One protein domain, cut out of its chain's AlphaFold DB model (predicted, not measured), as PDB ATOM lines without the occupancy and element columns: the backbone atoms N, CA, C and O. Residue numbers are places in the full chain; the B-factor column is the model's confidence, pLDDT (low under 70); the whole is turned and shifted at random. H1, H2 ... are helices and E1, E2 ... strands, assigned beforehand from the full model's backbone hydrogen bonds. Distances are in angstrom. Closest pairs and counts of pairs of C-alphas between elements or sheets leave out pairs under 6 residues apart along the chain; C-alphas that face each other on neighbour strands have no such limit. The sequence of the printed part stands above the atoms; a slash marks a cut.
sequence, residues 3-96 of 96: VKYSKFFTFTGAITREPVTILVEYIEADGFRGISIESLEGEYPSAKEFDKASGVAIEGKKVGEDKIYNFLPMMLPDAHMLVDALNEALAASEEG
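This is residues 3 to 96 of the 96 residues of an uncharacterized protein of marine sediment metagenome (UniProt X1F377). A sheet of three long antiparallel strands, E1, E2 and E3, has one long helix, H2, packed along one of its faces, and its other face is bare. A second helix, H1, lies well off this two-layered body, on an excursion of the chain between E3 and H2 from which residues 45 to 52 and 58 to 68 stick out. The printed part has 94 residues with three named strands and two named helices, in the order E1, E2, E3, H1, H2; the sheet's order is E1, E2, E3, and the class is mixed, helices and strands. The whole is only just loose, close to compact, with a radius of gyration of the C-alphas of 15.3 A and spans of 43 by 31 by 22 A.

E1, residues 3 to 12, begins with C-alpha 3 at (-8.618, 26.083, -51.904) and is 26.7 A long from first to last C-alpha. E2, residues 19 to 29, measures 31.1 A, and E3, residues 32 to 39, 21.3 A. H1, residues 47 to 59, measures 18.5 A and begins with C-alpha 47 at (18.306, 21.857, -36.194). H2, residues 76 to 94, measures 27.4 A and ends with C-alpha 94 at (-11.144, 16.732, -62.318).

The strands form a meander, each the antiparallel neighbour of the one before, with E1 and E3 as edge strands. The hairpin of E1 and E2 has 168 degrees between its directions, with N 7 and O 24 within hydrogen-bond range at 2.9 A and N 22 and O 9 also at 2.9 A. The hairpin of E2 and E3 has 171 degrees, with N 25 and O 36 within range at 3.0 A. H2 is on the sheet at a height over the sheet of 8.9 A, over E1 and E2. It runs along the strands, at 11 degrees to E2 on the local plane. Its closest C-alphas to E2 are those of Tyr 26 and Ala 89, 5.7 A apart; to E1, those of Tyr 5 and Ala 89, 6.0 A. H1 is not on the sheet, and it is apart from E1, E2 and H2. In H1 and H2 every O i to N i+4 pair is within hydrogen-bond range.

The C-alphas of Lys 48 and Glu 95 are the two farthest apart, at 44.0 A. The printed part has no cut. The link from H1 to H2, residues 60 to 75, is long, and that from E2 to E3 is tight. The mean pLDDT of the printed part is 71.5; residue 15, residues 42 to 71, residue 73 and residue 96 are under 70, and H1 has a mean of 49.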
ATOM      1  N   VAL A   3      -8.537  27.460 -52.408       84.44
ATOM      2  CA  VAL A   3      -8.618  26.083 -51.904       84.44
ATOM      3  C   VAL A   3      -9.924  25.482 -52.408       84.44
ATOM      4  O   VAL A   3     -11.000  26.027 -52.161       84.44
ATOM      5  N   LYS A   4      -9.823  24.395 -53.168       86.00
ATOM      6  CA  LYS A   4     -10.963  23.707 -53.793       86.00
ATOM      7  C   LYS A   4     -11.403  22.488 -52.991       86.00
ATOM      8  O   LYS A   4     -12.581  22.151 -52.988       86.00
ATOM      9  N   TYR A   5     -10.465  21.870 -52.283       90.56
ATOM     10  CA  TYR A   5     -10.705  20.770 -51.362       90.56
ATOM     11  C   TYR A   5      -9.733  20.885 -50.189       90.56
ATOM     12  O   TYR A   5      -8.582  21.274 -50.383       90.56
ATOM     13  N   SER A   6     -10.202  20.559 -48.987       88.19
ATOM     14  CA  SER A   6      -9.397  20.543 -47.767       88.19
ATOM     15  C   SER A   6      -9.966  19.497 -46.816       88.19
ATOM     16  O   SER A   6     -11.165  19.506 -46.517       88.19
ATOM     17  N   LYS A   7      -9.119  18.575 -46.359       85.81
ATOM     18  CA  LYS A   7      -9.475  17.549 -45.378       85.81
ATOM     19  C   LYS A   7      -8.306  17.337 -44.441       85.81
ATOM     20  O   LYS A   7      -7.176  17.157 -44.883       85.81
ATOM     21  N   PHE A   8      -8.595  17.312 -43.148       87.50
ATOM     22  CA  PHE A   8      -7.615  16.947 -42.140       87.50
ATOM     23  C   PHE A   8      -8.050  15.693 -41.400       87.50
ATOM     24  O   PHE A   8      -9.242  15.402 -41.265       87.50
ATOM     25  N   PHE A   9      -7.072  14.951 -40.904       82.81
ATOM     26  CA  PHE A   9      -7.304  13.838 -40.002       82.81
ATOM     27  C   PHE A   9      -6.127  13.684 -39.048       82.81
ATOM     28  O   PHE A   9      -4.985  14.008 -39.376       82.81
ATOM     29  N   THR A  10      -6.423  13.179 -37.857       84.12
ATOM     30  CA  THR A  10      -5.427  12.917 -36.823       84.12
ATOM     31  C   THR A  10      -5.341  11.420 -36.601       84.12
ATOM     32  O   THR A  10      -6.363  10.745 -36.482       84.12
ATOM     33  N   PHE A  11      -4.121  10.910 -36.514       82.31
ATOM     34  CA  PHE A  11      -3.848   9.529 -36.148       82.31
ATOM     35  C   PHE A  11      -2.772   9.476 -35.066       82.31
ATOM     36  O   PHE A  11      -2.112  10.468 -34.770       82.31
ATOM     37  N   THR A  12      -2.596   8.314 -34.448       80.56
ATOM     38  CA  THR A  12      -1.530   8.113 -33.463       80.56
ATOM     39  C   THR A  12      -0.273   7.636 -34.183       80.56
ATOM     40  O   THR A  12      -0.275   6.552 -34.764       80.56
ATOM     41  N   GLY A  13       0.812   8.409 -34.110       74.75
ATOM     42  CA  GLY A  13       2.090   8.095 -34.742       74.75
ATOM     43  C   GLY A  13       2.561   6.682 -34.399       74.75
ATOM     44  O   GLY A  13       2.647   6.304 -33.226       74.75
ATOM     45  N   ALA A  14       2.886   5.883 -35.420       70.69
ATOM     46  CA  ALA A  14       3.182   4.461 -35.226       70.69
ATOM     47  C   ALA A  14       4.440   4.224 -34.366       70.69
ATOM     48  O   ALA A  14       4.548   3.200 -33.686       70.69
ATOM     49  N   ILE A  15       5.371   5.187 -34.374       68.19
ATOM     50  CA  ILE A  15       6.626   5.151 -33.612       68.19
ATOM     51  C   ILE A  15       6.513   5.967 -32.321       68.19
ATOM     52  O   ILE A  15       6.781   5.438 -31.245       68.19
ATOM     53  N   THR A  16       6.112   7.238 -32.417       71.69
ATOM     54  CA  THR A  16       6.103   8.175 -31.279       71.69
ATOM     55  C   THR A  16       4.968   7.905 -30.298       71.69
ATOM     56  O   THR A  16       5.091   8.233 -29.124       71.69
ATOM     57  N   ARG A  17       3.875   7.275 -30.759       74.94
ATOM     58  CA  ARG A  17       2.602   7.153 -30.026       74.94
ATOM     59  C   ARG A  17       1.959   8.500 -29.681       74.94
ATOM     60  O   ARG A  17       1.022   8.540 -28.888       74.94
ATOM     61  N   GLU A  18       2.435   9.572 -30.300       76.56
ATOM     62  CA  GLU A  18       1.895  10.921 -30.174       76.56
ATOM     63  C   GLU A  18       0.859  11.169 -31.275       76.56
ATOM     64  O   GLU A  18       0.937  10.538 -32.334       76.56
ATOM     65  N   PRO A  19      -0.141  12.033 -31.044       77.88
ATOM     66  CA  PRO A  19      -1.068  12.419 -32.096       77.88
ATOM     67  C   PRO A  19      -0.317  13.145 -33.216       77.88
ATOM     68  O   PRO A  19       0.543  13.978 -32.953       77.88
ATOM     69  N   VAL A  20      -0.658  12.818 -34.458       80.88
ATOM     70  CA  VAL A  20      -0.140  13.463 -35.660       80.88
ATOM     71  C   VAL A  20      -1.302  13.867 -36.543       80.88
ATOM     72  O   VAL A  20      -2.121  13.025 -36.919       80.88
ATOM     73  N   THR A  21      -1.381  15.154 -36.865       81.25
ATOM     74  CA  THR A  21      -2.441  15.711 -37.705       81.25
ATOM     75  C   THR A  21      -1.927  15.998 -39.104       81.25
ATOM     76  O   THR A  21      -0.938  16.706 -39.271       81.25
ATOM     77  N   ILE A  22      -2.626  15.469 -40.107       86.31
ATOM     78  CA  ILE A  22      -2.335  15.690 -41.524       86.31
ATOM     79  C   ILE A  22      -3.422  16.543 -42.139       86.31
ATOM     80  O   ILE A  22      -4.602  16.297 -41.904       86.31
ATOM     81  N   LEU A  23      -3.008  17.503 -42.956       82.25
ATOM     82  CA  LEU A  23      -3.849  18.315 -43.816       82.25
ATOM     83  C   LEU A  23      -3.572  17.945 -45.278       82.25
ATOM     84  O   LEU A  23      -2.424  17.953 -45.717       82.25
ATOM     85  N   VAL A  24      -4.626  17.614 -46.023       85.31
ATOM     86  CA  VAL A  24      -4.589  17.377 -47.469       85.31
ATOM     87  C   VAL A  24      -5.426  18.449 -48.152       85.31
ATOM     88  O   VAL A  24      -6.620  18.566 -47.869       85.31
ATOM     89  N   GLU A  25      -4.826  19.202 -49.071       86.00
ATOM     90  CA  GLU A  25      -5.513  20.272 -49.800       86.00
ATOM     91  C   GLU A  25      -5.315  20.159 -51.304       86.00
ATOM     92  O   GLU A  25      -4.230  19.814 -51.762       86.00
ATOM     93  N   TYR A  26      -6.343  20.519 -52.073       87.88
ATOM     94  CA  TYR A  26      -6.208  20.850 -53.491       87.88
ATOM     95  C   TYR A  26      -6.308  22.367 -53.652       87.88
ATOM     96  O   TYR A  26      -7.314  22.983 -53.276       87.88
ATOM     97  N   ILE A  27      -5.254  22.967 -54.205       86.75
ATOM     98  CA  ILE A  27      -5.083  24.415 -54.292       86.75
ATOM     99  C   ILE A  27      -4.848  24.821 -55.747       86.75
ATOM    100  O   ILE A  27      -4.024  24.238 -56.456       86.75
ATOM    101  N   GLU A  28      -5.533  25.883 -56.166       86.75
ATOM    102  CA  GLU A  28      -5.318  26.553 -57.447       86.75
ATOM    103  C   GLU A  28      -4.801  27.982 -57.226       86.75
ATOM    104  O   GLU A  28      -5.381  28.778 -56.477       86.75
ATOM    105  N   ALA A  29      -3.704  28.353 -57.882       83.31
ATOM    106  CA  ALA A  29      -3.161  29.710 -57.846       83.31
ATOM    107  C   ALA A  29      -2.380  29.997 -59.129       83.31
ATOM    108  O   ALA A  29      -1.489  29.233 -59.442       83.31
ATOM    109  N   ASP A  30      -2.690  31.071 -59.861       79.94
ATOM    110  CA  ASP A  30      -1.917  31.622 -60.991       79.94
ATOM    111  C   ASP A  30      -1.014  30.625 -61.754       79.94
ATOM    112  O   ASP A  30       0.212  30.673 -61.683       79.94
ATOM    113  N   GLY A  31      -1.636  29.703 -62.500       81.94
ATOM    114  CA  GLY A  31      -0.934  28.706 -63.323       81.94
ATOM    115  C   GLY A  31      -0.462  27.449 -62.581       81.94
ATOM    116  O   GLY A  31       0.022  26.518 -63.217       81.94
ATOM    117  N   PHE A  32      -0.646  27.388 -61.265       80.38
ATOM    118  CA  PHE A  32      -0.403  26.229 -60.416       80.38
ATOM    119  C   PHE A  32      -1.719  25.552 -60.021       80.38
ATOM    120  O   PHE A  32      -2.662  26.194 -59.550       80.38
ATOM    121  N   ARG A  33      -1.750  24.231 -60.197       85.62
ATOM    122  CA  ARG A  33      -2.751  23.309 -59.658       85.62
ATOM    123  C   ARG A  33      -1.972  22.221 -58.935       85.62
ATOM    124  O   ARG A  33      -1.154  21.555 -59.568       85.62
ATOM    125  N   GLY A  34      -2.178  22.068 -57.635       86.69
ATOM    126  CA  GLY A  34      -1.392  21.120 -56.853       86.69
ATOM    127  C   GLY A  34      -2.120  20.605 -55.629       86.69
ATOM    128  O   GLY A  34      -3.030  21.251 -55.109       86.69
ATOM    129  N   ILE A  35      -1.693  19.422 -55.190       86.94
ATOM    130  CA  ILE A  35      -2.134  18.807 -53.942       86.94
ATOM    131  C   ILE A  35      -1.028  19.004 -52.905       86.94
ATOM    132  O   ILE A  35       0.121  18.644 -53.169       86.94
ATOM    133  N   SER A  36      -1.375  19.569 -51.750       82.50
ATOM    134  CA  SER A  36      -0.484  19.664 -50.589       82.50
ATOM    135  C   SER A  36      -0.823  18.572 -49.576       82.50
ATOM    136  O   SER A  36      -1.998  18.269 -49.369       82.50
ATOM    137  N   ILE A  37       0.203  17.979 -48.959       85.50
ATOM    138  CA  ILE A  37       0.086  17.044 -47.834       85.50
ATOM    139  C   ILE A  37       1.018  17.559 -46.742       85.50
ATOM    140  O   ILE A  37       2.239  17.504 -46.892       85.50
ATOM    141  N   GLU A  38       0.450  18.047 -45.649       79.12
ATOM    142  CA  GLU A  38       1.199  18.722 -44.592       79.12
ATOM    143  C   GLU A  38       0.963  18.039 -43.250       79.12
ATOM    144  O   GLU A  38      -0.176  17.782 -42.864       79.12
ATOM    145  N   SER A  39       2.049  17.757 -42.525       79.19
ATOM    146  CA  SER A  39       1.973  17.457 -41.097       79.19
ATOM    147  C   SER A  39       1.881  18.768 -40.332       79.19
ATOM    148  O   SER A  39       2.713  19.650 -40.519       79.19
ATOM    149  N   LEU A  40       0.891  18.890 -39.453       73.44
ATOM    150  CA  LEU A  40       0.726  20.067 -38.596       73.44
ATOM    151  C   LEU A  40       1.535  19.965 -37.295       73.44
ATOM    152  O   LEU A  40       1.519  20.889 -36.481       73.44
ATOM    153  N   GLU A  41       2.256  18.860 -37.104       70.44
ATOM    154  CA  GLU A  41       3.145  18.664 -35.962       70.44
ATOM    155  C   GLU A  41       4.527  19.279 -36.224       70.44
ATOM    156  O   GLU A  41       5.100  19.121 -37.303       70.44
ATOM    157  N   GLY A  42       5.070  19.979 -35.220       58.34
ATOM    158  CA  GLY A  42       6.349  20.689 -35.295       58.34
ATOM    159  C   GLY A  42       7.510  19.749 -35.621       58.34
ATOM    160  O   GLY A  42       7.878  18.902 -34.815       58.34
ATOM    161  N   GLU A  43       8.084  19.909 -36.811       54.91
ATOM    162  CA  GLU A  43       8.801  18.819 -37.476       54.91
ATOM    163  C   GLU A  43      10.115  18.377 -36.815       54.91
ATOM    164  O   GLU A  43      10.475  17.212 -36.945       54.91
ATOM    165  N   TYR A  44      10.816  19.230 -36.057       51.69
ATOM    166  CA  TYR A  44      12.020  18.819 -35.319       51.69
ATOM    167  C   TYR A  44      12.221  19.653 -34.043       51.69
ATOM    168  O   TYR A  44      12.124  20.881 -34.098       51.69
ATOM    169  N   PRO A  45      12.602  19.039 -32.904       49.16
ATOM    170  CA  PRO A  45      12.890  19.763 -31.661       49.16
ATOM    171  C   PRO A  45      14.112  20.692 -31.757       49.16
ATOM    172  O   PRO A  45      14.266  21.598 -30.938       49.16
ATOM    173  N   SER A  46      15.022  20.451 -32.716       46.38
ATOM    174  CA  SER A  46      16.179  21.313 -33.004       46.38
ATOM    175  C   SER A  46      16.828  21.010 -34.368       46.38
ATOM    176  O   SER A  46      16.724  19.897 -34.882       46.38
ATOM    177  N   ALA A  47      17.594  21.970 -34.909       44.06
ATOM    178  CA  ALA A  47      18.306  21.857 -36.194       44.06
ATOM    179  C   ALA A  47      19.257  20.642 -36.296       44.06
ATOM    180  O   ALA A  47      19.488  20.106 -37.374       44.06
ATOM    181  N   LYS A  48      19.767  20.151 -35.162       47.97
ATOM    182  CA  LYS A  48      20.692  19.010 -35.115       47.97
ATOM    183  C   LYS A  48      20.002  17.665 -35.370       47.97
ATOM    184  O   LYS A  48      20.635  16.733 -35.863       47.97
ATOM    185  N   GLU A  49      18.725  17.548 -35.012       49.53
ATOM    186  CA  GLU A  49      17.947  16.334 -35.280       49.53
ATOM    187  C   GLU A  49      17.486  16.273 -36.737       49.53
ATOM    188  O   GLU A  49      17.510  15.195 -37.334       49.53
ATOM    189  N   PHE A  50      17.217  17.436 -37.334       53.97
ATOM    190  CA  PHE A  50      17.017  17.574 -38.773       53.97
ATOM    191  C   PHE A  50      18.267  17.156 -39.571       53.97
ATOM    192  O   PHE A  50      18.174  16.303 -40.452       53.97
ATOM    193  N   ASP A  51      19.459  17.658 -39.218       48.03
ATOM    194  CA  ASP A  51      20.706  17.335 -39.937       48.03
ATOM    195  C   ASP A  51      21.054  15.833 -39.905       48.03
ATOM    196  O   ASP A  51      21.563  15.279 -40.882       48.03
ATOM    197  N   LYS A  52      20.733  15.135 -38.806       56.19
ATOM    198  CA  LYS A  52      20.922  13.679 -38.690       56.19
ATOM    199  C   LYS A  52      19.933  12.895 -39.559       56.19
ATOM    200  O   LYS A  52      20.333  11.919 -40.193       56.19
ATOM    201  N   ALA A  53      18.665  13.304 -39.586       50.78
ATOM    202  CA  ALA A  53      17.651  12.693 -40.444       50.78
ATOM    203  C   ALA A  53      17.965  12.920 -41.937       50.78
ATOM    204  O   ALA A  53      17.855  11.996 -42.742       50.78
ATOM    205  N   SER A  54      18.466  14.114 -42.278       47.56
ATOM    206  CA  SER A  54      18.907  14.490 -43.625       47.56
ATOM    207  C   SER A  54      20.134  13.688 -44.088       47.56
ATOM    208  O   SER A  54      20.147  13.154 -45.196       47.56
ATOM    209  N   GLY A  55      21.137  13.490 -43.222       45.94
ATOM    210  CA  GLY A  55      22.343  12.719 -43.555       45.94
ATOM    211  C   GLY A  55      22.067  11.261 -43.952       45.94
ATOM    212  O   GLY A  55      22.638  10.767 -44.923       45.94
ATOM    213  N   VAL A  56      21.132  10.592 -43.269       50.81
ATOM    214  CA  VAL A  56      20.737   9.206 -43.590       50.81
ATOM    215  C   VAL A  56      20.003   9.121 -44.937       50.81
ATOM    216  O   VAL A  56      20.221   8.176 -45.698       50.81
ATOM    217  N   ALA A  57      19.186  10.122 -45.279       49.59
ATOM    218  CA  ALA A  57      18.527  10.208 -46.583       49.59
ATOM    219  C   ALA A  57      19.521  10.499 -47.729       49.59
ATOM    220  O   ALA A  57      19.370   9.976 -48.835       49.59
ATOM    221  N   ILE A  58      20.571  11.286 -47.460       43.09
ATOM    222  CA  ILE A  58      21.629  11.646 -48.420       43.09
ATOM    223  C   ILE A  58      22.584  10.466 -48.688       43.09
ATOM    224  O   ILE A  58      22.956  10.220 -49.841       43.09
ATOM    225  N   GLU A  59      22.961   9.692 -47.664       48.97
ATOM    226  CA  GLU A  59      23.863   8.534 -47.811       48.97
ATOM    227  C   GLU A  59      23.206   7.346 -48.540       48.97
ATOM    228  O   GLU A  59      23.896   6.566 -49.201       48.97
ATOM    229  N   GLY A  60      21.871   7.274 -48.539       47.81
ATOM    230  CA  GLY A  60      21.072   6.342 -49.341       47.81
ATOM    231  C   GLY A  60      20.945   6.676 -50.837       47.81
ATOM    232  O   GLY A  60      20.138   6.045 -51.511       47.81
ATOM    233  N   LYS A  61      21.706   7.656 -51.358       45.09
ATOM    234  CA  LYS A  61      21.898   8.016 -52.784       45.09
ATOM    235  C   LYS A  61      20.777   7.599 -53.758       45.09
ATOM    236  O   LYS A  61      20.854   6.544 -54.387       45.09
ATOM    237  N   LYS A  62      19.888   8.550 -54.062       40.03
ATOM    238  CA  LYS A  62      19.680   9.087 -55.427       40.03
ATOM    239  C   LYS A  62      18.786  10.325 -55.359       40.03
ATOM    240  O   LYS A  62      17.566  10.252 -55.434       40.03
ATOM    241  N   VAL A  63      19.454  11.463 -55.205       44.84
ATOM    242  CA  VAL A  63      18.894  12.798 -55.400       44.84
ATOM    243  C   VAL A  63      18.677  12.976 -56.900       44.84
ATOM    244  O   VAL A  63      19.629  13.094 -57.670       44.84
ATOM    245  N   GLY A  64      17.414  12.909 -57.293       38.81
ATOM    246  CA  GLY A  64      16.909  13.195 -58.623       38.81
ATOM    247  C   GLY A  64      15.423  13.481 -58.479       38.81
ATOM    248  O   GLY A  64      14.641  12.542 -58.371       38.81
ATOM    249  N   GLU A  65      15.109  14.777 -58.433       32.72
ATOM    250  CA  GLU A  65      13.780  15.401 -58.530       32.72
ATOM    251  C   GLU A  65      12.882  15.291 -57.279       32.72
ATOM    252  O   GLU A  65      12.201  14.295 -57.045       32.72
ATOM    253  N   ASP A  66      12.925  16.355 -56.465       38.06
ATOM    254  CA  ASP A  66      11.859  16.883 -55.596       38.06
ATOM    255  C   ASP A  66      10.940  15.873 -54.905       38.06
ATOM    256  O   ASP A  66       9.719  15.877 -55.060       38.06
ATOM    257  N   LYS A  67      11.523  15.034 -54.052       38.97
ATOM    258  CA  LYS A  67      10.753  14.278 -53.064       38.97
ATOM    259  C   LYS A  67      11.245  14.664 -51.684       38.97
ATOM    260  O   LYS A  67      12.243  14.135 -51.200       38.97
ATOM    261  N   ILE A  68      10.545  15.613 -51.067       40.34
ATOM    262  CA  ILE A  68      10.577  15.791 -49.616       40.34
ATOM    263  C   ILE A  68      10.062  14.468 -49.043       40.34
ATOM    264  O   ILE A  68       8.862  14.206 -49.024       40.34
ATOM    265  N   TYR A  69      10.974  13.572 -48.670       40.88
ATOM    266  CA  TYR A  69      10.619  12.350 -47.958       40.88
ATOM    267  C   TYR A  69      10.360  12.720 -46.500       40.88
ATOM    268  O   TYR A  69      11.178  12.442 -45.625       40.88
ATOM    269  N   ASN A  70       9.215  13.349 -46.241       52.16
ATOM    270  CA  ASN A  70       8.660  13.372 -44.899       52.16
ATOM    271  C   ASN A  70       8.230  11.944 -44.580       52.16
ATOM    272  O   ASN A  70       7.192  11.459 -45.032       52.16
ATOM    273  N   PHE A  71       9.101  11.219 -43.876       56.72
ATOM    274  CA  PHE A  71       8.779   9.886 -43.402       56.72
ATOM    275  C   PHE A  71       7.725  10.026 -42.309       56.72
ATOM    276  O   PHE A  71       8.039  10.344 -41.165       56.72
ATOM    277  N   LEU A  72       6.470   9.810 -42.693       71.81
ATOM    278  CA  LEU A  72       5.323   9.833 -41.808       71.81
ATOM    279  C   LEU A  72       4.967   8.384 -41.437       71.81
ATOM    280  O   LEU A  72       4.294   7.703 -42.212       71.81
ATOM    281  N   PRO A  73       5.454   7.845 -40.303       69.31
ATOM    282  CA  PRO A  73       5.157   6.477 -39.906       69.31
ATOM    283  C   PRO A  73       3.698   6.356 -39.443       69.31
ATOM    284  O   PRO A  73       3.336   6.790 -38.346       69.31
ATOM    285  N   MET A  74       2.878   5.719 -40.275       76.38
ATOM    286  CA  MET A  74       1.448   5.493 -40.049       76.38
ATOM    287  C   MET A  74       1.156   4.007 -39.821       76.38
ATOM    288  O   MET A  74       1.864   3.142 -40.345       76.38
ATOM    289  N   MET A  75       0.091   3.689 -39.081       81.25
ATOM    290  CA  MET A  75      -0.458   2.333 -39.118       81.25
ATOM    291  C   MET A  75      -1.224   2.134 -40.434       81.25
ATOM    292  O   MET A  75      -1.675   3.092 -41.056       81.25
ATOM    293  N   LEU A  76      -1.406   0.879 -40.859       84.38
ATOM    294  CA  LEU A  76      -2.085   0.572 -42.125       84.38
ATOM    295  C   LEU A  76      -3.494   1.201 -42.250       84.38
ATOM    296  O   LEU A  76      -3.785   1.747 -43.313       84.38
ATOM    297  N   PRO A  77      -4.357   1.195 -41.212       87.50
ATOM    298  CA  PRO A  77      -5.650   1.880 -41.287       87.50
ATOM    299  C   PRO A  77      -5.527   3.389 -41.543       87.50
ATOM    300  O   PRO A  77      -6.284   3.935 -42.338       87.50
ATOM    301  N   ASP A  78      -4.544   4.050 -40.934       85.69
ATOM    302  CA  ASP A  78      -4.332   5.493 -41.093       85.69
ATOM    303  C   ASP A  78      -3.778   5.818 -42.491       85.69
ATOM    304  O   ASP A  78      -4.136   6.824 -43.099       85.69
ATOM    305  N   ALA A  79      -2.953   4.924 -43.049       86.50
ATOM    306  CA  ALA A  79      -2.492   5.032 -44.430       86.50
ATOM    307  C   ALA A  79      -3.658   4.934 -45.431       86.50
ATOM    308  O   ALA A  79      -3.660   5.645 -46.435       86.50
ATOM    309  N   HIS A  80      -4.672   4.107 -45.151       90.12
ATOM    310  CA  HIS A  80      -5.894   4.084 -45.959       90.12
ATOM    311  C   HIS A  80      -6.642   5.421 -45.902       90.12
ATOM    312  O   HIS A  80      -7.074   5.902 -46.943       90.12
ATOM    313  N   MET A  81      -6.700   6.078 -44.738       87.50
ATOM    314  CA  MET A  81      -7.308   7.410 -44.628       87.50
ATOM    315  C   MET A  81      -6.580   8.460 -45.477       87.50
ATOM    316  O   MET A  81      -7.233   9.295 -46.103       87.50
ATOM    317  N   LEU A  82      -5.243   8.404 -45.537       88.75
ATOM    318  CA  LEU A  82      -4.461   9.274 -46.418       88.75
ATOM    319  C   LEU A  82      -4.780   9.006 -47.894       88.75
ATOM    320  O   LEU A  82      -5.000   9.947 -48.651       88.75
ATOM    321  N   VAL A  83      -4.832   7.735 -48.302       91.44
ATOM    322  CA  VAL A  83      -5.178   7.348 -49.679       91.44
ATOM    323  C   VAL A  83      -6.573   7.841 -50.057       91.44
ATOM    324  O   VAL A  83      -6.743   8.414 -51.131       91.44
ATOM    325  N   ASP A  84      -7.557   7.679 -49.174       94.25
ATOM    326  CA  ASP A  84      -8.923   8.144 -49.414       94.25
ATOM    327  C   ASP A  84      -8.972   9.671 -49.555       94.25
ATOM    328  O   ASP A  84      -9.546  10.187 -50.513       94.25
ATOM    329  N   ALA A  85      -8.295  10.405 -48.664       90.62
ATOM    330  CA  ALA A  85      -8.211  11.862 -48.737       90.62
ATOM    331  C   ALA A  85      -7.536  12.356 -50.029       90.62
ATOM    332  O   ALA A  85      -7.938  13.390 -50.564       90.62
ATOM    333  N   LEU A  86      -6.540  11.623 -50.539       92.00
ATOM    334  CA  LEU A  86      -5.880  11.923 -51.811       92.00
ATOM    335  C   LEU A  86      -6.779  11.639 -53.011       92.00
ATOM    336  O   LEU A  86      -6.825  12.449 -53.932       92.00
ATOM    337  N   ASN A  87      -7.511  10.527 -53.000       93.94
ATOM    338  CA  ASN A  87      -8.466  10.210 -54.060       93.94
ATOM    339  C   ASN A  87      -9.581  11.262 -54.136       93.94
ATOM    340  O   ASN A  87      -9.949  11.686 -55.228       93.94
ATOM    341  N   GLU A  88     -10.079  11.724 -52.988       92.31
ATOM    342  CA  GLU A  88     -11.052  12.818 -52.912       92.31
ATOM    343  C   GLU A  88     -10.474  14.137 -53.459       92.31
ATOM    344  O   GLU A  88     -11.134  14.815 -54.248       92.31
ATOM    345  N   ALA A  89      -9.227  14.479 -53.111       88.75
ATOM    346  CA  ALA A  89      -8.548  15.666 -53.639       88.75
ATOM    347  C   ALA A  89      -8.343  15.600 -55.165       88.75
ATOM    348  O   ALA A  89      -8.537  16.596 -55.863       88.75
ATOM    349  N   LEU A  90      -7.973  14.424 -55.686       91.31
ATOM    350  CA  LEU A  90      -7.818  14.175 -57.120       91.31
ATOM    351  C   LEU A  90      -9.155  14.294 -57.856       91.31
ATOM    352  O   LEU A  90      -9.218  14.988 -58.867       91.31
ATOM    353  N   ALA A  91     -10.229  13.707 -57.328       92.06
ATOM    354  CA  ALA A  91     -11.563  13.855 -57.906       92.06
ATOM    355  C   ALA A  91     -11.992  15.334 -57.964       92.06
ATOM    356  O   ALA A  91     -12.432  15.813 -59.008       92.06
ATOM    357  N   ALA A  92     -11.756  16.098 -56.891       87.31
ATOM    358  CA  ALA A  92     -12.037  17.535 -56.860       87.31
ATOM    359  C   ALA A  92     -11.229  18.342 -57.900       87.31
ATOM    360  O   ALA A  92     -11.655  19.427 -58.299       87.31
ATOM    361  N   SER A  93     -10.077  17.829 -58.350       84.44
ATOM    362  CA  SER A  93      -9.270  18.445 -59.412       84.44
ATOM    363  C   SER A  93      -9.771  18.158 -60.829       84.44
ATOM    364  O   SER A  93      -9.465  18.923 -61.742       84.44
ATOM    365  N   GLU A  94     -10.549  17.089 -61.023       84.00
ATOM    366  CA  GLU A  94     -11.144  16.732 -62.318       84.00
ATOM    367  C   GLU A  94     -12.475  17.465 -62.565       84.00
ATOM    368  O   GLU A  94     -12.869  17.667 -63.713       84.00
ATOM    369  N   GLU A  95     -13.154  17.901 -61.500       73.69
ATOM    370  CA  GLU A  95     -14.429  18.629 -61.569       73.69
ATOM    371  C   GLU A  95     -14.277  20.144 -61.871       73.69
ATOM    372  O   GLU A  95     -15.292  20.837 -62.000       73.69
ATOM    373  N   GLY A  96     -13.043  20.668 -61.994       57.03
ATOM    374  CA  GLY A  96     -12.716  22.104 -62.146       57.03
ATOM    375  C   GLY A  96     -11.975  22.512 -63.423       57.03
ATOM    376  O   GLY A  96     -12.408  23.518 -64.032       57.03
TER     377      GLY A  96